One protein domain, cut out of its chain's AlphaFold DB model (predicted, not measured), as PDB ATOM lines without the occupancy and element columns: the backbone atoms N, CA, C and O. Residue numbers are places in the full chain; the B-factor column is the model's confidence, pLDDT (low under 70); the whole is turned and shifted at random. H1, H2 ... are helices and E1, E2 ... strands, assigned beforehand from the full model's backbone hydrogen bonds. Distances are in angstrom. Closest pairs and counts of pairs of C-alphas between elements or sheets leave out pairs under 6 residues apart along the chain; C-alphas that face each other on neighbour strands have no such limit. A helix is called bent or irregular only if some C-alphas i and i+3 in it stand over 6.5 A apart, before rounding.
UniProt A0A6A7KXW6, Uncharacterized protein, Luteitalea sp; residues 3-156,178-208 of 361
ATOM      1  N   SER A   3      -6.894  -2.324 -41.627       66.81
ATOM      2  CA  SER A   3      -5.783  -1.419 -41.962       66.81
ATOM      3  C   SER A   3      -6.151  -0.271 -42.912       66.81
ATOM      4  O   SER A   3      -5.425   0.713 -42.970       66.81
ATOM      5  N   GLN A   4      -7.263  -0.378 -43.648       67.19
ATOM      6  CA  GLN A   4      -7.733   0.643 -44.598       67.19
ATOM      7  C   GLN A   4      -8.860   1.515 -44.023       67.19
ATOM      8  O   GLN A   4      -9.310   2.457 -44.672       67.19
ATOM      9  N   ALA A   5      -9.328   1.216 -42.810       66.75
ATOM     10  CA  ALA A   5     -10.435   1.913 -42.173       66.75
ATOM     11  C   ALA A   5      -9.941   3.204 -41.489       66.75
ATOM     12  O   ALA A   5      -9.698   3.214 -40.284       66.75
ATOM     13  N   THR A   6      -9.754   4.283 -42.257       65.25
ATOM     14  CA  THR A   6      -9.288   5.579 -41.728       65.25
ATOM     15  C   THR A   6     -10.443   6.450 -41.204       65.25
ATOM     16  O   THR A   6     -11.540   6.405 -41.764       65.25
ATOM     17  N   PRO A   7     -10.233   7.286 -40.161       60.00
ATOM     18  CA  PRO A   7     -11.280   8.132 -39.570       60.00
ATOM     19  C   PRO A   7     -11.816   9.240 -40.468       60.00
ATOM     20  O   PRO A   7     -12.925   9.723 -40.262       60.00
ATOM     21  N   GLU A   8     -11.031   9.643 -41.459       59.09
ATOM     22  CA  GLU A   8     -11.247  10.851 -42.260       59.09
ATOM     23  C   GLU A   8     -12.395  10.708 -43.269       59.09
ATOM     24  O   GLU A   8     -12.878  11.702 -43.798       59.09
ATOM     25  N   ARG A   9     -12.885   9.480 -43.492       58.00
ATOM     26  CA  ARG A   9     -14.071   9.182 -44.314       58.00
ATOM     27  C   ARG A   9     -15.253   8.627 -43.502       58.00
ATOM     28  O   ARG A   9     -16.200   8.116 -44.084       58.00
ATOM     29  N   MET A  10     -15.180   8.645 -42.165       54.03
ATOM     30  CA  MET A  10     -16.097   7.875 -41.303       54.03
ATOM     31  C   MET A  10     -17.411   8.575 -40.934       54.03
ATOM     32  O   MET A  10     -18.303   7.906 -40.416       54.03
ATOM     33  N   TYR A  11     -17.518   9.893 -41.086       62.47
ATOM     34  CA  TYR A  11     -18.618  10.646 -40.484       62.47
ATOM     35  C   TYR A  11     -19.297  11.505 -41.549       62.47
ATOM     36  O   TYR A  11     -19.026  12.692 -41.660       62.47
ATOM     37  N   CYS A  12     -20.182  10.915 -42.349       59.06
ATOM     38  CA  CYS A  12     -21.130  11.704 -43.133       59.06
ATOM     39  C   CYS A  12     -22.391  11.930 -42.302       59.06
ATOM     40  O   CYS A  12     -23.024  10.975 -41.854       59.06
ATOM     41  N   HIS A  13     -22.746  13.192 -42.095       62.72
ATOM     42  CA  HIS A  13     -24.036  13.606 -41.579       62.72
ATOM     43  C   HIS A  13     -25.049  13.506 -42.712       62.72
ATOM     44  O   HIS A  13     -25.030  14.341 -43.613       62.72
ATOM     45  N   ARG A  14     -25.919  12.497 -42.667       59.47
ATOM     46  CA  ARG A  14     -27.065  12.402 -43.572       59.47
ATOM     47  C   ARG A  14     -28.294  12.970 -42.875       59.47
ATOM     48  O   ARG A  14     -28.995  12.239 -42.181       59.47
ATOM     49  N   ALA A  15     -28.548  14.261 -43.062       58.12
ATOM     50  CA  ALA A  15     -29.830  14.866 -42.711       58.12
ATOM     51  C   ALA A  15     -30.528  15.309 -43.990       58.12
ATOM     52  O   ALA A  15     -29.913  15.984 -44.810       58.12
ATOM     53  N   LEU A  16     -31.797  14.916 -44.151       54.53
ATOM     54  CA  LEU A  16     -32.738  15.468 -45.137       54.53
ATOM     55  C   LEU A  16     -32.086  15.823 -46.497       54.53
ATOM     56  O   LEU A  16     -32.183  16.952 -46.967       54.53
ATOM     57  N   ASN A  17     -31.429  14.837 -47.122       57.34
ATOM     58  CA  ASN A  17     -30.829  14.890 -48.469       57.34
ATOM     59  C   ASN A  17     -29.507  15.664 -48.644       57.34
ATOM     60  O   ASN A  17     -29.107  15.902 -49.782       57.34
ATOM     61  N   GLN A  18     -28.792  16.010 -47.572       62.34
ATOM     62  CA  GLN A  18     -27.416  16.513 -47.669       62.34
ATOM     63  C   GLN A  18     -26.460  15.593 -46.907       62.34
ATOM     64  O   GLN A  18     -26.660  15.342 -45.719       62.34
ATOM     65  N   ASP A  19     -25.437  15.096 -47.606       64.88
ATOM     66  CA  ASP A  19     -24.320  14.359 -47.016       64.88
ATOM     67  C   ASP A  19     -23.206  15.375 -46.697       64.88
ATOM     68  O   ASP A  19     -22.422  15.757 -47.566       64.88
ATOM     69  N   THR A  20     -23.145  15.841 -45.448       69.75
ATOM     70  CA  THR A  20     -22.065  16.730 -44.985       69.75
ATOM     71  C   THR A  20     -20.977  15.896 -44.325       69.75
ATOM     72  O   THR A  20     -21.248  15.168 -43.371       69.75
ATOM     73  N   ILE A  21     -19.734  15.999 -44.797       67.31
ATOM     74  CA  ILE A  21     -18.593  15.351 -44.140       67.31
ATOM     75  C   ILE A  21     -18.318  16.091 -42.827       67.31
ATOM     76  O   ILE A  21     -17.985  17.275 -42.824       67.31
ATOM     77  N   LEU A  22     -18.465  15.392 -41.708       66.38
ATOM     78  CA  LEU A  22     -18.073  15.860 -40.388       66.38
ATOM     79  C   LEU A  22     -16.602  15.515 -40.167       66.38
ATOM     80  O   LEU A  22     -16.209  14.355 -40.288       66.38
ATOM     81  N   ASP A  23     -15.796  16.501 -39.776       68.69
ATOM     82  CA  ASP A  23     -14.470  16.218 -39.238       68.69
ATOM     83  C   ASP A  23     -14.606  15.800 -37.761       68.69
ATOM     84  O   ASP A  23     -14.882  16.639 -36.900       68.69
ATOM     85  N   PRO A  24     -14.384  14.523 -37.410       62.75
ATOM     86  CA  PRO A  24     -14.455  14.065 -36.025       62.75
ATOM     87  C   PRO A  24     -13.396  14.720 -35.122       62.75
ATOM     88  O   PRO A  24     -13.503  14.643 -33.899       62.75
ATOM     89  N   LYS A  25     -12.341  15.338 -35.669       67.88
ATOM     90  CA  LYS A  25     -11.376  16.114 -34.877       67.88
ATOM     91  C   LYS A  25     -11.929  17.483 -34.478       67.88
ATOM     92  O   LYS A  25     -11.597  17.939 -33.386       67.88
ATOM     93  N   ALA A  26     -12.826  18.073 -35.270       68.31
ATOM     94  CA  ALA A  26     -13.444  19.368 -34.977       68.31
ATOM     95  C   ALA A  26     -14.294  19.362 -33.693       68.31
ATOM     96  O   ALA A  26     -14.498  20.407 -33.087       68.31
ATOM     97  N   TYR A  27     -14.744  18.187 -33.240       67.56
ATOM     98  CA  TYR A  27     -15.574  18.029 -32.043       67.56
ATOM     99  C   TYR A  27     -14.789  17.635 -30.783       67.56
ATOM    100  O   TYR A  27     -15.389  17.430 -29.723       67.56
ATOM    101  N   GLN A  28     -13.460  17.510 -30.858       66.12
ATOM    102  CA  GLN A  28     -12.656  17.174 -29.682       66.12
ATOM    103  C   GLN A  28     -12.698  18.315 -28.666       66.12
ATOM    104  O   GLN A  28     -12.422  19.464 -29.005       66.12
ATOM    105  N   ASN A  29     -13.001  17.989 -27.407       66.12
ATOM    106  CA  ASN A  29     -13.117  18.945 -26.297       66.12
ATOM    107  C   ASN A  29     -14.297  19.932 -26.396       66.12
ATOM    108  O   ASN A  29     -14.395  20.837 -25.567       66.12
ATOM    109  N   PHE A  30     -15.208  19.776 -27.361       68.06
ATOM    110  CA  PHE A  30     -16.416  20.595 -27.420       68.06
ATOM    111  C   PHE A  30     -17.555  19.958 -26.613       68.06
ATOM    112  O   PHE A  30     -18.036  18.868 -26.922       68.06
ATOM    113  N   THR A  31     -18.047  20.678 -25.606       58.53
ATOM    114  CA  THR A  31     -19.176  20.266 -24.746       58.53
ATOM    115  C   THR A  31     -20.447  21.093 -24.979       58.53
ATOM    116  O   THR A  31     -21.390  21.011 -24.197       58.53
ATOM    117  N   GLY A  32     -20.466  21.931 -26.022       55.75
ATOM    118  CA  GLY A  32     -21.591  22.815 -26.342       55.75
ATOM    119  C   GLY A  32     -22.786  22.093 -26.985       55.75
ATOM    120  O   GLY A  32     -22.642  20.974 -27.471       55.75
ATOM    121  N   PRO A  33     -23.969  22.732 -27.045       48.06
ATOM    122  CA  PRO A  33     -25.194  22.127 -27.579       48.06
ATOM    123  C   PRO A  33     -25.074  21.648 -29.037       48.06
ATOM    124  O   PRO A  33     -25.692  20.650 -29.384       48.06
ATOM    125  N   GLY A  34     -24.223  22.278 -29.858       57.78
ATOM    126  CA  GLY A  34     -23.996  21.902 -31.262       57.78
ATOM    127  C   GLY A  34     -23.119  20.661 -31.498       57.78
ATOM    128  O   GLY A  34     -22.749  20.398 -32.638       57.78
ATOM    129  N   THR A  35     -22.735  19.917 -30.454       63.31
ATOM    130  CA  THR A  35     -21.952  18.671 -30.597       63.31
ATOM    131  C   THR A  35     -22.766  17.395 -30.474       63.31
ATOM    132  O   THR A  35     -22.207  16.297 -30.522       63.31
ATOM    133  N   PHE A  36     -24.079  17.535 -30.319       61.88
ATOM    134  CA  PHE A  36     -25.013  16.434 -30.182       61.88
ATOM    135  C   PHE A  36     -26.083  16.538 -31.252       61.88
ATOM    136  O   PHE A  36     -26.411  17.616 -31.738       61.88
ATOM    137  N   VAL A  37     -26.654  15.392 -31.581       62.88
ATOM    138  CA  VAL A  37     -27.828  15.339 -32.436       62.88
ATOM    139  C   VAL A  37     -29.045  15.685 -31.580       62.88
ATOM    140  O   VAL A  37     -29.316  15.005 -30.589       62.88
ATOM    141  N   ASP A  38     -29.769  16.742 -31.952       57.03
ATOM    142  CA  ASP A  38     -30.909  17.264 -31.178       57.03
ATOM    143  C   ASP A  38     -32.053  16.256 -31.017       57.03
ATOM    144  O   ASP A  38     -32.834  16.331 -30.069       57.03
ATOM    145  N   THR A  39     -32.169  15.304 -31.942       64.25
ATOM    146  CA  THR A  39     -33.182  14.249 -31.903       64.25
ATOM    147  C   THR A  39     -32.544  12.911 -32.239       64.25
ATOM    148  O   THR A  39     -31.887  12.746 -33.262       64.25
ATOM    149  N   ALA A  40     -32.733  11.929 -31.365       55.94
ATOM    150  CA  ALA A  40     -32.180  10.598 -31.553       55.94
ATOM    151  C   ALA A  40     -32.622  10.022 -32.921       55.94
ATOM    152  O   ALA A  40     -33.813   9.975 -33.217       55.94
ATOM    153  N   GLY A  41     -31.661   9.626 -33.764       55.50
ATOM    154  CA  GLY A  41     -31.921   9.050 -35.089       55.50
ATOM    155  C   GLY A  41     -32.036  10.034 -36.262       55.50
ATOM    156  O   GLY A  41     -32.123   9.571 -37.396       55.50
ATOM    157  N   THR A  42     -31.988  11.359 -36.054       63.94
ATOM    158  CA  THR A  42     -31.978  12.316 -37.188       63.94
ATOM    159  C   THR A  42     -30.634  12.399 -37.899       63.94
ATOM    160  O   THR A  42     -30.557  12.887 -39.024       63.94
ATOM    161  N   VAL A  43     -29.582  11.898 -37.258       65.75
ATOM    162  CA  VAL A  43     -28.235  11.818 -37.808       65.75
ATOM    163  C   VAL A  43     -27.721  10.418 -37.550       65.75
ATOM    164  O   VAL A  43     -27.885   9.864 -36.465       65.75
ATOM    165  N   ARG A  44     -27.092   9.846 -38.570       68.12
ATOM    166  CA  ARG A  44     -26.399   8.568 -38.491       68.12
ATOM    167  C   ARG A  44     -24.985   8.768 -38.988       68.12
ATOM    168  O   ARG A  44     -24.783   9.445 -39.992       68.12
ATOM    169  N   LEU A  45     -24.022   8.149 -38.316       70.25
ATOM    170  CA  LEU A  45     -22.655   8.121 -38.812       70.25
ATOM    171  C   LEU A  45     -22.538   7.040 -39.875       70.25
ATOM    172  O   LEU A  45     -22.683   5.850 -39.591       70.25
ATOM    173  N   VAL A  46     -22.280   7.440 -41.112       74.94
ATOM    174  CA  VAL A  46     -22.035   6.477 -42.187       74.94
ATOM    175  C   VAL A  46     -20.544   6.169 -42.236       74.94
ATOM    176  O   VAL A  46     -19.750   6.962 -42.731       74.94
ATOM    177  N   SER A  47     -20.171   4.999 -41.717       82.69
ATOM    178  CA  SER A  47     -18.821   4.449 -41.832       82.69
ATOM    179  C   SER A  47     -18.914   3.097 -42.525       82.69
ATOM    180  O   SER A  47     -19.274   2.100 -41.899       82.69
ATOM    181  N   GLU A  48     -18.584   3.068 -43.816       86.69
ATOM    182  CA  GLU A  48     -18.609   1.851 -44.636       86.69
ATOM    183  C   GLU A  48     -17.800   0.695 -44.011       86.69
ATOM    184  O   GLU A  48     -18.340  -0.410 -43.924       86.69
ATOM    185  N   PRO A  49     -16.579   0.903 -43.462       88.50
ATOM    186  CA  PRO A  49     -15.857  -0.181 -42.801       88.50
ATOM    187  C   PRO A  49     -16.584  -0.723 -41.567       88.50
ATOM    188  O   PRO A  49     -16.626  -1.934 -41.368       88.50
ATOM    189  N   ALA A  50     -17.180   0.148 -40.749       87.38
ATOM    190  CA  ALA A  50     -17.927  -0.280 -39.570       87.38
ATOM    191  C   ALA A  50     -19.245  -0.978 -39.950       87.38
ATOM    192  O   ALA A  50     -19.595  -1.979 -39.336       87.38
ATOM    193  N   GLU A  51     -19.954  -0.516 -40.983       89.25
ATOM    194  CA  GLU A  51     -21.142  -1.209 -41.497       89.25
ATOM    195  C   GLU A  51     -20.803  -2.583 -42.068       89.25
ATOM    196  O   GLU A  51     -21.527  -3.547 -41.836       89.25
ATOM    197  N   MET A  52     -19.694  -2.699 -42.796       92.88
ATOM    198  CA  MET A  52     -19.222  -3.985 -43.294       92.88
ATOM    199  C   MET A  52     -18.888  -4.934 -42.137       92.88
ATOM    200  O   MET A  52     -19.308  -6.085 -42.170       92.88
ATOM    201  N   LEU A  53     -18.202  -4.461 -41.089       94.19
ATOM    202  CA  LEU A  53     -17.939  -5.262 -39.888       94.19
ATOM    203  C   LEU A  53     -19.234  -5.688 -39.177       94.19
ATOM    204  O   LEU A  53     -19.336  -6.836 -38.754       94.19
ATOM    205  N   GLN A  54     -20.239  -4.812 -39.100       93.56
ATOM    206  CA  GLN A  54     -21.562  -5.155 -38.561       93.56
ATOM    207  C   GLN A  54     -22.261  -6.228 -39.408       93.56
ATOM    208  O   GLN A  54     -22.830  -7.165 -38.854       93.56
ATOM    209  N   ARG A  55     -22.193  -6.138 -40.745       95.12
ATOM    210  CA  ARG A  55     -22.742  -7.167 -41.648       95.12
ATOM    211  C   ARG A  55     -22.014  -8.498 -41.492       95.12
ATOM    212  O   ARG A  55     -22.670  -9.533 -41.467       95.12
ATOM    213  N   LEU A  56     -20.687  -8.474 -41.347       95.69
ATOM    214  CA  LEU A  56     -19.892  -9.674 -41.079       95.69
ATOM    215  C   LEU A  56     -20.293 -10.314 -39.748       95.69
ATOM    216  O   LEU A  56     -20.539 -11.513 -39.713       95.69
ATOM    217  N   TYR A  57     -20.441  -9.523 -38.682       96.38
ATOM    218  CA  TYR A  57     -20.938 -10.010 -37.393       96.38
ATOM    219  C   TYR A  57     -22.349 -10.610 -37.507       96.38
ATOM    220  O   TYR A  57     -22.616 -11.697 -37.000       96.38
ATOM    221  N   ALA A  58     -23.255  -9.939 -38.224       96.06
ATOM    222  CA  ALA A  58     -24.617 -10.419 -38.433       96.06
ATOM    223  C   ALA A  58     -24.675 -11.714 -39.266       96.06
ATOM    224  O   ALA A  58     -25.534 -12.555 -39.014       96.06
ATOM    225  N   ALA A  59     -23.761 -11.905 -40.220       97.00
ATOM    226  CA  ALA A  59     -23.673 -13.121 -41.030       97.00
ATOM    227  C   ALA A  59     -22.936 -14.279 -40.328       97.00
ATOM    228  O   ALA A  59     -23.077 -15.429 -40.740       97.00
ATOM    229  N   ALA A  60     -22.153 -13.984 -39.291       97.06
ATOM    230  CA  ALA A  60     -21.371 -14.959 -38.544       97.06
ATOM    231  C   ALA A  60     -22.253 -15.876 -37.671       97.06
ATOM    232  O   ALA A  60     -23.300 -15.448 -37.167       97.06
ATOM    233  N   GLY A  61     -21.815 -17.125 -37.476       97.25
ATOM    234  CA  GLY A  61     -22.423 -18.075 -36.543       97.25
ATOM    235  C   GLY A  61     -22.183 -17.692 -35.079       97.25
ATOM    236  O   GLY A  61     -21.509 -16.710 -34.766       97.25
ATOM    237  N   LEU A  62     -22.788 -18.437 -34.147       97.12
ATOM    238  CA  LEU A  62     -22.729 -18.109 -32.713       97.12
ATOM    239  C   LEU A  62     -21.297 -18.149 -32.158       97.12
ATOM    240  O   LEU A  62     -20.923 -17.264 -31.386       97.12
ATOM    241  N   GLU A  63     -20.499 -19.137 -32.564       96.81
ATOM    242  CA  GLU A  63     -19.108 -19.277 -32.123       96.81
ATOM    243  C   GLU A  63     -18.240 -18.131 -32.655       96.81
ATOM    244  O   GLU A  63     -17.494 -17.501 -31.902       96.81
ATOM    245  N   GLU A  64     -18.392 -17.784 -33.933       97.19
ATOM    246  CA  GLU A  64     -17.657 -16.682 -34.547       97.19
ATOM    247  C   GLU A  64     -18.061 -15.330 -33.956       97.19
ATOM    248  O   GLU A  64     -17.205 -14.467 -33.756       97.19
ATOM    249  N   ARG A  65     -19.344 -15.141 -33.616       96.75
ATOM    250  CA  ARG A  65     -19.816 -13.937 -32.917       96.75
ATOM    251  C   ARG A  65     -19.192 -13.800 -31.531       96.75
ATOM    252  O   ARG A  65     -18.813 -12.690 -31.167       96.75
ATOM    253  N   ALA A  66     -19.036 -14.895 -30.787       95.31
ATOM    254  CA  ALA A  66     -18.370 -14.876 -29.482       95.31
ATOM    255  C   ALA A  66     -16.874 -14.516 -29.598       95.31
ATOM    256  O   ALA A  66     -16.334 -13.798 -28.757       95.31
ATOM    257  N   ALA A  67     -16.207 -14.961 -30.667       96.94
ATOM    258  CA  ALA A  67     -14.804 -14.642 -30.942       96.94
ATOM    259  C   ALA A  67     -14.591 -13.261 -31.594       96.94
ATOM    260  O   ALA A  67     -13.457 -12.770 -31.649       96.94
ATOM    261  N   PHE A  68     -15.654 -12.628 -32.096       97.06
ATOM    262  CA  PHE A  68     -15.565 -11.425 -32.917       97.06
ATOM    263  C   PHE A  68     -14.924 -10.254 -32.176       97.06
ATOM    264  O   PHE A  68     -13.944  -9.685 -32.657       97.06
ATOM    265  N   ALA A  69     -15.443  -9.898 -31.001       96.50
ATOM    266  CA  ALA A  69     -14.964  -8.733 -30.270       96.50
ATOM    267  C   ALA A  69     -13.521  -8.886 -29.749       96.50
ATOM    268  O   ALA A  69     -12.724  -7.974 -29.990       96.50
ATOM    269  N   PRO A  70     -13.111 -10.024 -29.146       96.50
ATOM    270  CA  PRO A  70     -11.708 -10.262 -28.805       96.50
ATOM    271  C   PRO A  70     -10.778 -10.170 -30.019       96.50
ATOM    272  O   PRO A  70      -9.726  -9.532 -29.947       96.50
ATOM    273  N   THR A  71     -11.185 -10.750 -31.153       96.62
ATOM    274  CA  THR A  71     -10.403 -10.710 -32.398       96.62
ATOM    275  C   THR A  71     -10.283  -9.285 -32.923       96.62
ATOM    276  O   THR A  71      -9.194  -8.858 -33.313       96.62
ATOM    277  N   LEU A  72     -11.381  -8.526 -32.904       96.06
ATOM    278  CA  LEU A  72     -11.396  -7.129 -33.313       96.06
ATOM    279  C   LEU A  72     -10.436  -6.314 -32.444       96.06
ATOM    280  O   LEU A  72      -9.539  -5.691 -33.003       96.06
ATOM    281  N   ILE A  73     -10.566  -6.387 -31.112       95.88
ATOM    282  CA  ILE A  73      -9.714  -5.682 -30.137       95.88
ATOM    283  C   ILE A  73      -8.229  -6.025 -30.314       95.88
ATOM    284  O   ILE A  73      -7.391  -5.120 -30.325       95.88
ATOM    285  N   ALA A  74      -7.896  -7.303 -30.508       95.19
ATOM    286  CA  ALA A  74      -6.517  -7.747 -30.711       95.19
ATOM    287  C   ALA A  74      -5.866  -7.135 -31.966       95.19
ATOM    288  O   ALA A  74      -4.660  -6.902 -31.984       95.19
ATOM    289  N   ASN A  75      -6.668  -6.830 -32.991       95.56
ATOM    290  CA  ASN A  75      -6.216  -6.280 -34.271       95.56
ATOM    291  C   ASN A  75      -6.435  -4.761 -34.399       95.56
ATOM    292  O   ASN A  75      -6.270  -4.193 -35.487       95.56
ATOM    293  N   VAL A  76      -6.809  -4.081 -33.309       94.81
ATOM    294  CA  VAL A  76      -6.967  -2.626 -33.317       94.81
ATOM    295  C   VAL A  76      -5.604  -1.944 -33.442       94.81
ATOM    296  O   VAL A  76      -4.660  -2.247 -32.712       94.81
ATOM    297  N   THR A  77      -5.534  -0.959 -34.330       94.56
ATOM    298  CA  THR A  77      -4.435   0.000 -34.482       94.56
ATOM    299  C   THR A  77      -4.943   1.407 -34.173       94.56
ATOM    300  O   THR A  77      -6.149   1.635 -34.104       94.56
ATOM    301  N   GLU A  78      -4.048   2.385 -34.016       92.06
ATOM    302  CA  GLU A  78      -4.455   3.788 -33.824       92.06
ATOM    303  C   GLU A  78      -5.397   4.278 -34.939       92.06
ATOM    304  O   GLU A  78      -6.388   4.955 -34.674       92.06
ATOM    305  N   VAL A  79      -5.127   3.870 -36.183       88.12
ATOM    306  CA  VAL A  79      -5.873   4.307 -37.371       88.12
ATOM    307  C   VAL A  79      -7.320   3.807 -37.353       88.12
ATOM    308  O   VAL A  79      -8.227   4.544 -37.731       88.12
ATOM    309  N   ASN A  80      -7.554   2.575 -36.896       91.88
ATOM    310  CA  ASN A  80      -8.867   1.927 -36.987       91.88
ATOM    311  C   ASN A  80      -9.629   1.845 -35.655       91.88
ATOM    312  O   ASN A  80     -10.785   1.414 -35.647       91.88
ATOM    313  N   ALA A  81      -9.031   2.292 -34.545       94.19
ATOM    314  CA  ALA A  81      -9.617   2.194 -33.208       94.19
ATOM    315  C   ALA A  81     -11.013   2.811 -33.110       94.19
ATOM    316  O   ALA A  81     -11.902   2.236 -32.481       94.19
ATOM    317  N   ARG A  82     -11.256   3.929 -33.803       93.25
ATOM    318  CA  ARG A  82     -12.585   4.558 -33.828       93.25
ATOM    319  C   ARG A  82     -13.639   3.707 -34.546       93.25
ATOM    320  O   ARG A  82     -14.765   3.624 -34.058       93.25
ATOM    321  N   VAL A  83     -13.284   3.043 -35.658       92.19
ATOM    322  CA  VAL A  83     -14.176   2.079 -36.344       92.19
ATOM    323  C   VAL A  83     -14.470   0.906 -35.430       92.19
ATOM    324  O   VAL A  83     -15.631   0.515 -35.318       92.19
ATOM    325  N   ALA A  84     -13.448   0.361 -34.770       95.06
ATOM    326  CA  ALA A  84     -13.619  -0.770 -33.870       95.06
ATOM    327  C   ALA A  84     -14.573  -0.419 -32.718       95.06
ATOM    328  O   ALA A  84     -15.555  -1.124 -32.509       95.06
ATOM    329  N   ALA A  85     -14.361   0.722 -32.055       95.88
ATOM    330  CA  ALA A  85     -15.216   1.186 -30.965       95.88
ATOM    331  C   ALA A  85     -16.676   1.392 -31.392       95.88
ATOM    332  O   ALA A  85     -17.589   0.891 -30.738       95.88
ATOM    333  N   ARG A  86     -16.906   2.076 -32.524       93.75
ATOM    334  CA  ARG A  86     -18.255   2.249 -33.081       93.75
ATOM    335  C   ARG A  86     -18.902   0.901 -33.407       93.75
ATOM    336  O   ARG A  86     -20.081   0.714 -33.139       93.75
ATOM    337  N   THR A  87     -18.143  -0.022 -33.998       95.31
ATOM    338  CA  THR A  87     -18.635  -1.359 -34.360       95.31
ATOM    339  C   THR A  87     -19.091  -2.118 -33.121       95.31
ATOM    340  O   THR A  87     -20.206  -2.623 -33.127       95.31
ATOM    341  N   LEU A  88     -18.277  -2.138 -32.060       97.19
ATOM    342  CA  LEU A  88     -18.611  -2.785 -30.786       97.19
ATOM    343  C   LEU A  88     -19.887  -2.209 -30.164       97.19
ATOM    344  O   LEU A  88     -20.760  -2.963 -29.749       97.19
ATOM    345  N   ILE A  89     -20.039  -0.882 -30.178       96.06
ATOM    346  CA  ILE A  89     -21.274  -0.224 -29.731       96.06
ATOM    347  C   ILE A  89     -22.471  -0.646 -30.588       96.06
ATOM    348  O   ILE A  89     -23.513  -1.004 -30.052       96.06
ATOM    349  N   ALA A  90     -22.330  -0.636 -31.912       94.38
ATOM    350  CA  ALA A  90     -23.430  -0.941 -32.821       94.38
ATOM    351  C   ALA A  90     -23.919  -2.395 -32.731       94.38
ATOM    352  O   ALA A  90     -25.088  -2.652 -33.004       94.38
ATOM    353  N   ILE A  91     -23.046  -3.336 -32.358       96.38
ATOM    354  CA  ILE A  91     -23.417  -4.742 -32.126       96.38
ATOM    355  C   ILE A  91     -23.849  -5.020 -30.675       96.38
ATOM    356  O   ILE A  91     -24.173  -6.161 -30.360       96.38
ATOM    357  N   GLY A  92     -23.853  -4.008 -29.798       96.00
ATOM    358  CA  GLY A  92     -24.232  -4.145 -28.388       96.00
ATOM    359  C   GLY A  92     -23.171  -4.791 -27.488       96.00
ATOM    360  O   GLY A  92     -23.491  -5.196 -26.375       96.00
ATOM    361  N   ASP A  93     -21.912  -4.891 -27.927       96.81
ATOM    362  CA  ASP A  93     -20.808  -5.454 -27.132       96.81
ATOM    363  C   ASP A  93     -19.944  -4.349 -26.506       96.81
ATOM    364  O   ASP A  93     -18.749  -4.175 -26.770       96.81
ATOM    365  N   VAL A  94     -20.585  -3.541 -25.664       96.75
ATOM    366  CA  VAL A  94     -19.932  -2.443 -24.942       96.75
ATOM    367  C   VAL A  94     -18.963  -2.967 -23.873       96.75
ATOM    368  O   VAL A  94     -17.978  -2.303 -23.537       96.75
ATOM    369  N   ALA A  95     -19.180  -4.187 -23.377       95.62
ATOM    370  CA  ALA A  95     -18.296  -4.834 -22.414       95.62
ATOM    371  C   ALA A  95     -16.903  -5.124 -23.004       95.62
ATOM    372  O   ALA A  95     -15.899  -4.894 -22.327       95.62
ATOM    373  N   ALA A  96     -16.810  -5.548 -24.270       95.44
ATOM    374  CA  ALA A  96     -15.520  -5.782 -24.916       95.44
ATOM    375  C   ALA A  96     -14.668  -4.508 -25.048       95.44
ATOM    376  O   ALA A  96     -13.455  -4.551 -24.825       95.44
ATOM    377  N   LEU A  97     -15.293  -3.357 -25.334       93.69
ATOM    378  CA  LEU A  97     -14.621  -2.048 -25.346       93.69
ATOM    379  C   LEU A  97     -13.961  -1.759 -23.987       93.69
ATOM    380  O   LEU A  97     -12.822  -1.302 -23.902       93.69
ATOM    381  N   CYS A  98     -14.686  -2.077 -22.921       91.31
ATOM    382  CA  CYS A  98     -14.292  -1.853 -21.542       91.31
ATOM    383  C   CYS A  98     -13.162  -2.782 -21.053       91.31
ATOM    384  O   CYS A  98     -12.479  -2.476 -20.073       91.31
ATOM    385  N   GLY A  99     -12.913  -3.887 -21.764       89.69
ATOM    386  CA  GLY A  99     -11.784  -4.785 -21.520       89.69
ATOM    387  C   GLY A  99     -10.414  -4.189 -21.877       89.69
ATOM    388  O   GLY A  99      -9.389  -4.729 -21.459       89.69
ATOM    389  N   VAL A 100     -10.367  -3.071 -22.610       90.69
ATOM    390  CA  VAL A 100      -9.111  -2.428 -23.021       90.69
ATOM    391  C   VAL A 100      -8.512  -1.616 -21.869       90.69
ATOM    392  O   VAL A 100      -8.917  -0.489 -21.587       90.69
ATOM    393  N   ARG A 101      -7.508  -2.202 -21.208       87.44
ATOM    394  CA  ARG A 101      -6.787  -1.628 -20.059       87.44
ATOM    395  C   ARG A 101      -5.400  -1.130 -20.460       87.44
ATOM    396  O   ARG A 101      -4.392  -1.711 -20.071       87.44
ATOM    397  N   SER A 102      -5.339  -0.089 -21.280       88.19
ATOM    398  CA  SER A 102      -4.068   0.511 -21.697       88.19
ATOM    399  C   SER A 102      -4.184   2.029 -21.792       88.19
ATOM    400  O   SER A 102      -5.264   2.572 -22.030       88.19
ATOM    401  N   THR A 103      -3.061   2.713 -21.570       87.69
ATOM    402  CA  THR A 103      -2.923   4.170 -21.708       87.69
ATOM    403  C   THR A 103      -2.254   4.579 -23.019       87.69
ATOM    404  O   THR A 103      -1.953   5.755 -23.236       87.69
ATOM    405  N   ASP A 104      -2.054   3.610 -23.918       91.62
ATOM    406  CA  ASP A 104      -1.503   3.834 -25.246       91.62
ATOM    407  C   ASP A 104      -2.428   4.678 -26.143       91.62
ATOM    408  O   ASP A 104      -3.630   4.870 -25.909       91.62
ATOM    409  N   ARG A 105      -1.841   5.186 -27.229       91.44
ATOM    410  CA  ARG A 105      -2.537   6.033 -28.197       91.44
ATOM    411  C   ARG A 105      -3.725   5.325 -28.855       91.44
ATOM    412  O   ARG A 105      -4.759   5.940 -29.102       91.44
ATOM    413  N   ARG A 106      -3.605   4.015 -29.071       94.00
ATOM    414  CA  ARG A 106      -4.669   3.161 -29.603       94.00
ATOM    415  C   ARG A 106      -5.906   3.170 -28.699       94.00
ATOM    416  O   ARG A 106      -7.016   3.341 -29.192       94.00
ATOM    417  N   SER A 107      -5.719   3.017 -27.394       93.00
ATOM    418  CA  SER A 107      -6.796   2.990 -26.399       93.00
ATOM    419  C   SER A 107      -7.468   4.352 -26.285       93.00
ATOM    420  O   SER A 107      -8.692   4.439 -26.238       93.00
ATOM    421  N   ILE A 108      -6.681   5.430 -26.341       92.88
ATOM    422  CA  ILE A 108      -7.197   6.801 -26.444       92.88
ATOM    423  C   ILE A 108      -8.134   6.947 -27.653       92.88
ATOM    424  O   ILE A 108      -9.258   7.430 -27.510       92.88
ATOM    425  N   GLU A 109      -7.705   6.514 -28.841       93.69
ATOM    426  CA  GLU A 109      -8.526   6.617 -30.050       93.69
ATOM    427  C   GLU A 109      -9.765   5.706 -30.011       93.69
ATOM    428  O   GLU A 109     -10.817   6.082 -30.531       93.69
ATOM    429  N   LEU A 110      -9.684   4.559 -29.335       95.25
ATOM    430  CA  LEU A 110     -10.818   3.666 -29.089       95.25
ATOM    431  C   LEU A 110     -11.911   4.384 -28.276       95.25
ATOM    432  O   LEU A 110     -13.064   4.463 -28.704       95.25
ATOM    433  N   TRP A 111     -11.545   5.000 -27.149       95.94
ATOM    434  CA  TRP A 111     -12.490   5.745 -26.310       95.94
ATOM    435  C   TRP A 111     -13.045   6.994 -27.001       95.94
ATOM    436  O   TRP A 111     -14.228   7.300 -26.853       95.94
ATOM    437  N   ARG A 112     -12.242   7.681 -27.825       93.44
ATOM    438  CA  ARG A 112     -12.746   8.771 -28.681       93.44
ATOM    439  C   ARG A 112     -13.798   8.276 -29.674       93.44
ATOM    440  O   ARG A 112     -14.798   8.955 -29.891       93.44
ATOM    441  N   GLY A 113     -13.610   7.084 -30.242       93.12
ATOM    442  CA  GLY A 113     -14.615   6.435 -31.084       93.12
ATOM    443  C   GLY A 113     -15.924   6.170 -30.343       93.12
ATOM    444  O   GLY A 113     -16.994   6.459 -30.875       93.12
ATOM    445  N   ALA A 114     -15.845   5.702 -29.095       95.31
ATOM    446  CA  ALA A 114     -17.019   5.477 -28.254       95.31
ATOM    447  C   ALA A 114     -17.773   6.776 -27.928       95.31
ATOM    448  O   ALA A 114     -18.994   6.838 -28.066       95.31
ATOM    449  N   ILE A 115     -17.045   7.841 -27.577       94.06
ATOM    450  CA  ILE A 115     -17.607   9.183 -27.361       94.06
ATOM    451  C   ILE A 115     -18.350   9.672 -28.612       94.06
ATOM    452  O   ILE A 115     -19.456  10.200 -28.506       94.06
ATOM    453  N   HIS A 116     -17.779   9.480 -29.803       89.81
ATOM    454  CA  HIS A 116     -18.439   9.874 -31.048       89.81
ATOM    455  C   HIS A 116     -19.692   9.049 -31.335       89.81
ATOM    456  O   HIS A 116     -20.728   9.625 -31.660       89.81
ATOM    457  N   ALA A 117     -19.631   7.728 -31.169       91.38
ATOM    458  CA  ALA A 117     -20.806   6.878 -31.321       91.38
ATOM    459  C   ALA A 117     -21.933   7.310 -30.365       91.38
ATOM    460  O   ALA A 117     -23.073   7.449 -30.792       91.38
ATOM    461  N   LEU A 118     -21.623   7.649 -29.110       92.31
ATOM    462  CA  LEU A 118     -22.617   8.172 -28.168       92.31
ATOM    463  C   LEU A 118     -23.206   9.526 -28.589       92.31
ATOM    464  O   LEU A 118     -24.397   9.752 -28.400       92.31
ATOM    465  N   ARG A 119     -22.399  10.440 -29.141       89.88
ATOM    466  CA  ARG A 119     -22.876  11.768 -29.572       89.88
ATOM    467  C   ARG A 119     -23.855  11.698 -30.734       89.88
ATOM    468  O   ARG A 119     -24.833  12.444 -30.748       89.88
ATOM    469  N   PHE A 120     -23.570  10.829 -31.697       85.62
ATOM    470  CA  PHE A 120     -24.269  10.820 -32.979       85.62
ATOM    471  C   PHE A 120     -25.232   9.646 -33.149       85.62
ATOM    472  O   PHE A 120     -26.215   9.765 -33.868       85.62
ATOM    473  N   GLU A 121     -24.997   8.531 -32.468       89.38
ATOM    474  CA  GLU A 121     -25.762   7.286 -32.598       89.38
ATOM    475  C   GLU A 121     -26.213   6.779 -31.225       89.38
ATOM    476  O   GLU A 121     -26.230   5.580 -30.948       89.38
ATOM    477  N   SER A 122     -26.605   7.707 -30.346       91.38
ATOM    478  CA  SER A 122     -27.027   7.394 -28.977       91.38
ATOM    479  C   SER A 122     -28.149   6.357 -28.892       91.38
ATOM    480  O   SER A 122     -28.293   5.726 -27.853       91.38
ATOM    481  N   THR A 123     -28.947   6.152 -29.944       90.50
ATOM    482  CA  THR A 123     -29.999   5.122 -30.008       90.50
ATOM    483  C   THR A 123     -29.462   3.693 -29.999       90.50
ATOM    484  O   THR A 123     -30.200   2.795 -29.610       90.50
ATOM    485  N   LEU A 124     -28.203   3.478 -30.391       91.56
ATOM    486  CA  LEU A 124     -27.577   2.151 -30.429       91.56
ATOM    487  C   LEU A 124     -27.164   1.636 -29.042       91.56
ATOM    488  O   LEU A 124     -26.826   0.469 -28.907       91.56
ATOM    489  N   VAL A 125     -27.167   2.496 -28.020       94.88
ATOM    490  CA  VAL A 125     -26.605   2.197 -26.694       94.88
ATOM    491  C   VAL A 125     -27.730   2.030 -25.679       94.88
ATOM    492  O   VAL A 125     -28.459   2.980 -25.426       94.88
ATOM    493  N   SER A 126     -27.916   0.870 -25.060       95.38
ATOM    494  CA  SER A 126     -28.963   0.692 -24.036       95.38
ATOM    495  C   SER A 126     -28.691   1.514 -22.759       95.38
ATOM    496  O   SER A 126     -27.591   2.024 -22.559       95.38
ATOM    497  N   ASP A 127     -29.681   1.674 -21.871       95.12
ATOM    498  CA  ASP A 127     -29.438   2.334 -20.572       95.12
ATOM    499  C   ASP A 127     -28.442   1.523 -19.712       95.12
ATOM    500  O   ASP A 127     -27.575   2.114 -19.070       95.12
ATOM    501  N   SER A 128     -28.460   0.184 -19.802       96.81
ATOM    502  CA  SER A 128     -27.449  -0.680 -19.172       96.81
ATOM    503  C   SER A 128     -26.046  -0.481 -19.750       96.81
ATOM    504  O   SER A 128     -25.071  -0.474 -19.004       96.81
ATOM    505  N   ASP A 129     -25.919  -0.258 -21.061       97.25
ATOM    506  CA  ASP A 129     -24.622   0.052 -21.671       97.25
ATOM    507  C   ASP A 129     -24.076   1.397 -21.175       97.25
ATOM    508  O   ASP A 129     -22.874   1.536 -20.941       97.25
ATOM    509  N   LEU A 130     -24.952   2.391 -20.973       97.31
ATOM    510  CA  LEU A 130     -24.566   3.675 -20.382       97.31
ATOM    511  C   LEU A 130     -24.044   3.499 -18.951       97.31
ATOM    512  O   LEU A 130     -23.068   4.158 -18.594       97.31
ATOM    513  N   ASP A 131     -24.631   2.600 -18.157       97.06
ATOM    514  CA  ASP A 131     -24.147   2.286 -16.806       97.06
ATOM    515  C   ASP A 131     -22.755   1.635 -16.839       97.06
ATOM    516  O   ASP A 131     -21.864   2.015 -16.071       97.06
ATOM    517  N   VAL A 132     -22.531   0.702 -17.774       97.12
ATOM    518  CA  VAL A 132     -21.224   0.059 -17.991       97.12
ATOM    519  C   VAL A 132     -20.165   1.091 -18.386       97.12
ATOM    520  O   VAL A 132     -19.068   1.097 -17.816       97.12
ATOM    521  N   LEU A 133     -20.486   1.988 -19.322       96.69
ATOM    522  CA  LEU A 133     -19.590   3.059 -19.768       96.69
ATOM    523  C   LEU A 133     -19.332   4.086 -18.664       96.69
ATOM    524  O   LEU A 133     -18.205   4.559 -18.517       96.69
ATOM    525  N   GLU A 134     -20.339   4.417 -17.857       97.06
ATOM    526  CA  GLU A 134     -20.183   5.329 -16.728       97.06
ATOM    527  C   GLU A 134     -19.246   4.729 -15.677       97.06
ATOM    528  O   GLU A 134     -18.314   5.404 -15.229       97.06
ATOM    529  N   HIS A 135     -19.432   3.453 -15.329       96.12
ATOM    530  CA  HIS A 135     -18.525   2.739 -14.437       96.12
ATOM    531  C   HIS A 135     -17.087   2.764 -14.972       96.12
ATOM    532  O   HIS A 135     -16.163   3.158 -14.253       96.12
ATOM    533  N   HIS A 136     -16.894   2.433 -16.252       95.62
ATOM    534  CA  HIS A 136     -15.568   2.425 -16.868       95.62
ATOM    535  C   HIS A 136     -14.957   3.817 -16.997       95.62
ATOM    536  O   HIS A 136     -13.753   3.952 -16.814       95.62
ATOM    537  N   SER A 137     -15.747   4.876 -17.184       94.94
ATOM    538  CA  SER A 137     -15.232   6.251 -17.168       94.94
ATOM    539  C   SER A 137     -14.557   6.610 -15.835       94.94
ATOM    540  O   SER A 137     -13.573   7.344 -15.814       94.94
ATOM    541  N   ARG A 138     -15.043   6.059 -14.713       93.81
ATOM    542  CA  ARG A 138     -14.432   6.249 -13.387       93.81
ATOM    543  C   ARG A 138     -13.150   5.429 -13.241       93.81
ATOM    544  O   ARG A 138     -12.223   5.862 -12.564       93.81
ATOM    545  N   LEU A 139     -13.082   4.255 -13.871       93.38
ATOM    546  CA  LEU A 139     -11.851   3.463 -13.938       93.38
ATOM    547  C   LEU A 139     -10.796   4.144 -14.817       93.38
ATOM    548  O   LEU A 139      -9.632   4.182 -14.424       93.38
ATOM    549  N   LEU A 140     -11.204   4.748 -15.937       91.94
ATOM    550  CA  LEU A 140     -10.322   5.529 -16.803       91.94
ATOM    551  C   LEU A 140      -9.689   6.700 -16.056       91.94
ATOM    552  O   LEU A 140      -8.486   6.880 -16.185       91.94
ATOM    553  N   ASP A 141     -10.442   7.436 -15.231       90.12
ATOM    554  CA  ASP A 141      -9.863   8.483 -14.369       90.12
ATOM    555  C   ASP A 141      -8.769   7.919 -13.453       90.12
ATOM    556  O   ASP A 141      -7.687   8.495 -13.346       90.12
ATOM    557  N   ARG A 142      -9.016   6.765 -12.817       89.50
ATOM    558  CA  ARG A 142      -8.033   6.124 -11.928       89.50
ATOM    559  C   ARG A 142      -6.777   5.706 -12.687       89.50
ATOM    560  O   ARG A 142      -5.673   5.938 -12.202       89.50
ATOM    561  N   TRP A 143      -6.927   5.110 -13.870       89.69
ATOM    562  CA  TRP A 143      -5.791   4.742 -14.719       89.69
ATOM    563  C   TRP A 143      -5.041   5.974 -15.212       89.69
ATOM    564  O   TRP A 143      -3.814   5.978 -15.217       89.69
ATOM    565  N   ALA A 144      -5.763   7.034 -15.565       87.62
ATOM    566  CA  ALA A 144      -5.185   8.298 -15.980       87.62
ATOM    567  C   ALA A 144      -4.344   8.916 -14.855       87.62
ATOM    568  O   ALA A 144      -3.239   9.386 -15.120       87.62
ATOM    569  N   SER A 145      -4.835   8.872 -13.612       86.81
ATOM    570  CA  SER A 145      -4.112   9.338 -12.421       86.81
ATOM    571  C   SER A 145      -2.878   8.483 -12.115       86.81
ATOM    572  O   SER A 145      -1.824   9.029 -11.801       86.81
ATOM    573  N   ALA A 146      -2.976   7.157 -12.245       87.88
ATOM    574  CA  ALA A 146      -1.832   6.260 -12.072       87.88
ATOM    575  C   ALA A 146      -0.744   6.503 -13.137       87.88
ATOM    576  O   ALA A 146       0.426   6.649 -12.800       87.88
ATOM    577  N   ASP A 147      -1.131   6.628 -14.410       85.06
ATOM    578  CA  ASP A 147      -0.223   6.945 -15.522       85.06
ATOM    579  C   ASP A 147       0.438   8.319 -15.339       85.06
ATOM    580  O   ASP A 147       1.646   8.470 -15.518       85.06
ATOM    581  N   ALA A 148      -0.336   9.316 -14.907       85.69
ATOM    582  CA  ALA A 148       0.170  10.640 -14.565       85.69
ATOM    583  C   ALA A 148       1.220  10.592 -13.444       85.69
ATOM    584  O   ALA A 148       2.260  11.247 -13.543       85.69
ATOM    585  N   TYR A 149       0.962   9.803 -12.400       85.00
ATOM    586  CA  TYR A 149       1.883   9.616 -11.284       85.00
ATOM    587  C   TYR A 149       3.186   8.932 -11.717       85.00
ATOM    588  O   TYR A 149       4.265   9.421 -11.388       85.00
ATOM    589  N   GLU A 150       3.113   7.859 -12.508       85.31
ATOM    590  CA  GLU A 150       4.310   7.174 -13.012       85.31
ATOM    591  C   GLU A 150       5.148   8.082 -13.926       85.31
ATOM    592  O   GLU A 150       6.371   8.147 -13.785       85.31
ATOM    593  N   ARG A 151       4.511   8.883 -14.795       82.50
ATOM    594  CA  ARG A 151       5.217   9.895 -15.606       82.50
ATOM    595  C   ARG A 151       5.883  10.967 -14.745       82.50
ATOM    596  O   ARG A 151       6.992  11.402 -15.057       82.50
ATOM    597  N   LEU A 152       5.229  11.403 -13.667       82.12
ATOM    598  CA  LEU A 152       5.806  12.359 -12.723       82.12
ATOM    599  C   LEU A 152       7.018  11.765 -12.002       82.12
ATOM    600  O   LEU A 152       8.056  12.415 -11.916       82.12
ATOM    601  N   LYS A 153       6.908  10.521 -11.530       82.75
ATOM    602  CA  LYS A 153       7.996   9.802 -10.864       82.75
ATOM    603  C   LYS A 153       9.201   9.620 -11.788       82.75
ATOM    604  O   LYS A 153      10.322   9.906 -11.370       82.75
ATOM    605  N   ALA A 154       8.975   9.231 -13.046       80.56
ATOM    606  CA  ALA A 154      10.024   9.135 -14.064       80.56
ATOM    607  C   ALA A 154      10.727  10.487 -14.295       80.56
ATOM    608  O   ALA A 154      11.953  10.549 -14.369       80.56
ATOM    609  N   ARG A 155       9.961  11.588 -14.312       71.56
ATOM    610  CA  ARG A 155      10.498  12.953 -14.420       71.56
ATOM    611  C   ARG A 155      11.367  13.337 -13.220       71.56
ATOM    612  O   ARG A 155      12.433  13.917 -13.404       71.56
ATOM    613  N   THR A 156      10.932  13.035 -11.997       77.44
ATOM    614  CA  THR A 156      11.698  13.340 -10.774       77.44
ATOM    615  C   THR A 156      12.965  12.485 -10.657       77.44
ATOM    616  O   THR A 156      13.943  12.929 -10.063       77.44
ATOM    617  N   TRP A 178       1.148  20.202  -8.140       56.31
ATOM    618  CA  TRP A 178       0.868  20.148  -9.571       56.31
ATOM    619  C   TRP A 178      -0.051  18.971  -9.939       56.31
ATOM    620  O   TRP A 178       0.296  17.816  -9.698       56.31
ATOM    621  N   GLU A 179      -1.197  19.249 -10.568       64.75
ATOM    622  CA  GLU A 179      -2.063  18.206 -11.124       64.75
ATOM    623  C   GLU A 179      -1.500  17.784 -12.491       64.75
ATOM    624  O   GLU A 179      -1.560  18.531 -13.473       64.75
ATOM    625  N   VAL A 180      -0.907  16.591 -12.562       65.75
ATOM    626  CA  VAL A 180      -0.441  16.025 -13.831       65.75
ATOM    627  C   VAL A 180      -1.649  15.466 -14.572       65.75
ATOM    628  O   VAL A 180      -2.243  14.474 -14.155       65.75
ATOM    629  N   ARG A 181      -2.016  16.103 -15.686       76.75
ATOM    630  CA  ARG A 181      -3.108  15.640 -16.546       76.75
ATOM    631  C   ARG A 181      -2.573  14.917 -17.771       76.75
ATOM    632  O   ARG A 181      -1.637  15.367 -18.428       76.75
ATOM    633  N   THR A 182      -3.220  13.805 -18.079       83.62
ATOM    634  CA  THR A 182      -3.007  12.988 -19.281       83.62
ATOM    635  C   THR A 182      -4.229  13.099 -20.188       83.62
ATOM    636  O   THR A 182      -5.315  13.453 -19.722       83.62
ATOM    637  N   ASP A 183      -4.085  12.752 -21.469       84.25
ATOM    638  CA  ASP A 183      -5.200  12.727 -22.432       84.25
ATOM    639  C   ASP A 183      -6.403  11.910 -21.926       84.25
ATOM    640  O   ASP A 183      -7.556  12.268 -22.173       84.25
ATOM    641  N   LEU A 184      -6.145  10.843 -21.163       86.56
ATOM    642  CA  LEU A 184      -7.183   9.991 -20.584       86.56
ATOM    643  C   LEU A 184      -8.083  10.712 -19.575       86.56
ATOM    644  O   LEU A 184      -9.274  10.416 -19.541       86.56
ATOM    645  N   HIS A 185      -7.564  11.678 -18.806       85.19
ATOM    646  CA  HIS A 185      -8.402  12.481 -17.904       85.19
ATOM    647  C   HIS A 185      -9.435  13.289 -18.701       85.19
ATOM    648  O   HIS A 185     -10.605  13.368 -18.328       85.19
ATOM    649  N   GLY A 186      -9.008  13.865 -19.833       88.56
ATOM    650  CA  GLY A 186      -9.901  14.588 -20.739       88.56
ATOM    651  C   GLY A 186     -10.990  13.678 -21.302       88.56
ATOM    652  O   GLY A 186     -12.167  14.022 -21.253       88.56
ATOM    653  N   ILE A 187     -10.604  12.483 -21.754       91.56
ATOM    654  CA  ILE A 187     -11.515  11.483 -22.330       91.56
ATOM    655  C   ILE A 187     -12.534  10.985 -21.304       91.56
ATOM    656  O   ILE A 187     -13.719  10.904 -21.610       91.56
ATOM    657  N   ALA A 188     -12.106  10.667 -20.083       92.75
ATOM    658  CA  ALA A 188     -12.996  10.181 -19.036       92.75
ATOM    659  C   ALA A 188     -14.035  11.241 -18.622       92.75
ATOM    660  O   ALA A 188     -15.223  10.931 -18.490       92.75
ATOM    661  N   GLY A 189     -13.611  12.503 -18.481       90.81
ATOM    662  CA  GLY A 189     -14.519  13.631 -18.252       90.81
ATOM    663  C   GLY A 189     -15.492  13.864 -19.415       90.81
ATOM    664  O   GLY A 189     -16.695  14.020 -19.192       90.81
ATOM    665  N   GLU A 190     -14.994  13.833 -20.654       91.44
ATOM    666  CA  GLU A 190     -15.803  13.983 -21.870       91.44
ATOM    667  C   GLU A 190     -16.842  12.859 -22.000       91.44
ATOM    668  O   GLU A 190     -18.016  13.135 -22.256       91.44
ATOM    669  N   LEU A 191     -16.453  11.608 -21.730       94.38
ATOM    670  CA  LEU A 191     -17.343  10.447 -21.743       94.38
ATOM    671  C   LEU A 191     -18.490  10.596 -20.734       94.38
ATOM    672  O   LEU A 191     -19.648  10.420 -21.109       94.38
ATOM    673  N   ARG A 192     -18.208  10.993 -19.482       94.75
ATOM    674  CA  ARG A 192     -19.260  11.250 -18.476       94.75
ATOM    675  C   ARG A 192     -20.224  12.346 -18.905       94.75
ATOM    676  O   ARG A 192     -21.434  12.188 -18.757       94.75
ATOM    677  N   SER A 193     -19.695  13.445 -19.442       90.69
ATOM    678  CA  SER A 193     -20.512  14.559 -19.931       90.69
ATOM    679  C   SER A 193     -21.454  14.110 -21.053       90.69
ATOM    680  O   SER A 193     -22.648  14.410 -21.020       90.69
ATOM    681  N   VAL A 194     -20.942  13.324 -22.005       92.19
ATOM    682  CA  VAL A 194     -21.730  12.770 -23.111       92.19
ATOM    683  C   VAL A 194     -22.790  11.784 -22.612       92.19
ATOM    684  O   VAL A 194     -23.940  11.894 -23.031       92.19
ATOM    685  N   ILE A 195     -22.465  10.884 -21.676       94.38
ATOM    686  CA  ILE A 195     -23.441   9.958 -21.067       94.38
ATOM    687  C   ILE A 195     -24.576  10.728 -20.381       94.38
ATOM    688  O   ILE A 195     -25.752  10.460 -20.637       94.38
ATOM    689  N   ALA A 196     -24.241  11.720 -19.549       90.75
ATOM    690  CA  ALA A 196     -25.232  12.547 -18.863       90.75
ATOM    691  C   ALA A 196     -26.146  13.273 -19.862       90.75
ATOM    692  O   ALA A 196     -27.365  13.316 -19.679       90.75
ATOM    693  N   ARG A 197     -25.577  13.785 -20.960       87.62
ATOM    694  CA  ARG A 197     -26.344  14.428 -22.028       87.62
ATOM    695  C   ARG A 197     -27.265  13.450 -22.754       87.62
ATOM    696  O   ARG A 197     -28.419  13.800 -22.986       87.62
ATOM    697  N   VAL A 198     -26.807  12.239 -23.076       89.94
ATOM    698  CA  VAL A 198     -27.648  11.200 -23.695       89.94
ATOM    699  C   VAL A 198     -28.828  10.849 -22.787       89.94
ATOM    700  O   VAL A 198     -29.969  10.848 -23.251       89.94
ATOM    701  N   ARG A 199     -28.588  10.628 -21.487       91.56
ATOM    702  CA  ARG A 199     -29.665  10.376 -20.513       91.56
ATOM    703  C   ARG A 199     -30.650  11.540 -20.444       91.56
ATOM    704  O   ARG A 199     -31.855  11.310 -20.484       91.56
ATOM    705  N   TYR A 200     -30.153  12.777 -20.405       86.25
ATOM    706  CA  TYR A 200     -30.999  13.968 -20.442       86.25
ATOM    707  C   TYR A 200     -31.865  14.013 -21.705       86.25
ATOM    708  O   TYR A 200     -33.069  14.207 -21.596       86.25
ATOM    709  N   LEU A 201     -31.289  13.799 -22.893       83.81
ATOM    710  CA  LEU A 201     -32.032  13.834 -24.158       83.81
ATOM    711  C   LEU A 201     -33.090  12.729 -24.227       83.81
ATOM    712  O   LEU A 201     -34.206  12.978 -24.677       83.81
ATOM    713  N   ARG A 202     -32.779  11.527 -23.729       85.75
ATOM    714  CA  ARG A 202     -33.744  10.424 -23.618       85.75
ATOM    715  C   ARG A 202     -34.868  10.741 -22.657       85.75
ATOM    716  O   ARG A 202     -36.022  10.498 -22.989       85.75
ATOM    717  N   LEU A 203     -34.545  11.273 -21.482       80.81
ATOM    718  CA  LEU A 203     -35.540  11.682 -20.503       80.81
ATOM    719  C   LEU A 203     -36.410  12.804 -21.069       80.81
ATOM    720  O   LEU A 203     -37.625  12.697 -21.030       80.81
ATOM    721  N   ALA A 204     -35.809  13.833 -21.665       77.44
ATOM    722  CA  ALA A 204     -36.525  14.917 -22.322       77.44
ATOM    723  C   ALA A 204     -37.442  14.385 -23.429       77.44
ATOM    724  O   ALA A 204     -38.601  14.775 -23.482       77.44
ATOM    725  N   HIS A 205     -36.972  13.447 -24.258       80.00
ATOM    726  CA  HIS A 205     -37.798  12.798 -25.274       80.00
ATOM    727  C   HIS A 205     -38.947  11.998 -24.652       80.00
ATOM    728  O   HIS A 205     -40.090  12.278 -24.983       80.00
ATOM    729  N   LYS A 206     -38.670  11.080 -23.713       77.44
ATOM    730  CA  LYS A 206     -39.688  10.292 -22.989       77.44
ATOM    731  C   LYS A 206     -40.726  11.192 -22.334       77.44
ATOM    732  O   LYS A 206     -41.904  10.886 -22.357       77.44
ATOM    733  N   LEU A 207     -40.293  12.309 -21.764       70.56
ATOM    734  CA  LEU A 207     -41.188  13.289 -21.185       70.56
ATOM    735  C   LEU A 207     -42.006  13.975 -22.300       70.56
ATOM    736  O   LEU A 207     -43.216  14.077 -22.174       70.56
ATOM    737  N   ARG A 208     -41.399  14.430 -23.401       70.75
ATOM    738  CA  ARG A 208     -42.118  15.092 -24.508       70.75
ATOM    739  C   ARG A 208     -43.124  14.181 -25.219       70.75
ATOM    740  O   ARG A 208     -44.152  14.681 -25.660       70.75
TER     741      ARG A 208
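This is residues 3 to 156 and 178 to 208 of the 361 residues of an uncharacterized protein of Luteitalea sp (UniProt A0A6A7KXW6). This is a helical body in which the long helices H6 and H7 lie side by side, H5 packs on H7, and H3 packs on H5, with H1 and H2 packed on H3 and the short helix H4 packed on H2, H3 and H6. The small hairpin E1-E2 lies off the helices, tied in by a short pairing with residues 45 to 46, and the far end of H6 helps make the longest axis. The printed part has 185 residues with seven named helices and three named strands, in the order E1 E2 H1 H2 H3 H4 H5 H6 E3 H7; E1 and E2 form an antiparallel sheet. The class is mostly helix, and the whole is compact, with a radius of gyration of the C-alphas of 16.7 A and spans of 56 by 41 by 30 A.

E1, residues 12 to 15, and E2, residues 18 to 21, are a hairpin of antiparallel strands at 154 degrees; N 13 and O 20 are 2.8 A apart and N 20 and O 13 are 3.0 A apart, both within hydrogen-bond range. Residues 12 to 13 also pair antiparallel with residues 45 to 46. H1, residues 48 to 59, H2, residues 62 to 74, and H3, residues 81 to 90, form an up and down bundle, each running against the one before. H1 and H2, a helical hairpin, only just touch, with 3 pairs of C-alphas within 8 A, closest at Tyr 57 and Arg 65, 6.1 A. H3 is the hub; it touches H5, residues 105 to 120, at a steep tilt of 42 degrees, the same way, with C-alphas 82 and 113 3.9 A apart as the closest. H5 touches H7, residues 183 to 208, at a shallow tilt of 15 degrees, the same way; the closest C-alphas, of Ile 115 and Leu 191, are 5.8 A apart. H7, with residues 183 to 195 alone, touches H6, residues 127 to 156, at a shallow tilt of 18 degrees, opposite ways, closest at C-alphas 137 and 188, 4.9 A. H4, residues 94 to 98, touches H2, H3 and H6, the last closest at C-alphas 94 and 129, 6.2 A. E3, residues 179 to 181, pairs with no named strand; its closest C-alpha to H6 is that of Val 180, 5.5 A from that of Ala 148. Every O i to N i+4 pair is within hydrogen-bond range in H1, H3, H4, H5, H6 and H7, and 7 of 9 are in H2.

E1 begins at C-alpha 12, (-21.130, 11.704, -43.133), and measures 9.3 A; E2 measures 9.6 A. H1 measures 16.2 A, H2 19.3 A, H3 14.2 A and H5 22.8 A. H2 is irregular, with C-alphas 66 and 69 7.1 A apart. H6 measures 43.7 A and ends at C-alpha 156, (11.698, 13.340, -10.774). H7 measures 37.1 A and ends at C-alpha 208, (-42.118, 15.092, -24.508).

The two C-alphas farthest apart, of Asn 17 and Thr 156, are 56.8 A apart. Residues 157 to 177 are not printed, and C-alphas 156 and 178 are 12.8 A apart across the cut. The link from E2 to H1 is long, with 26 residues. The mean pLDDT of the printed part is 83.9, and residues 3 to 44 and 178 to 180 are under 70.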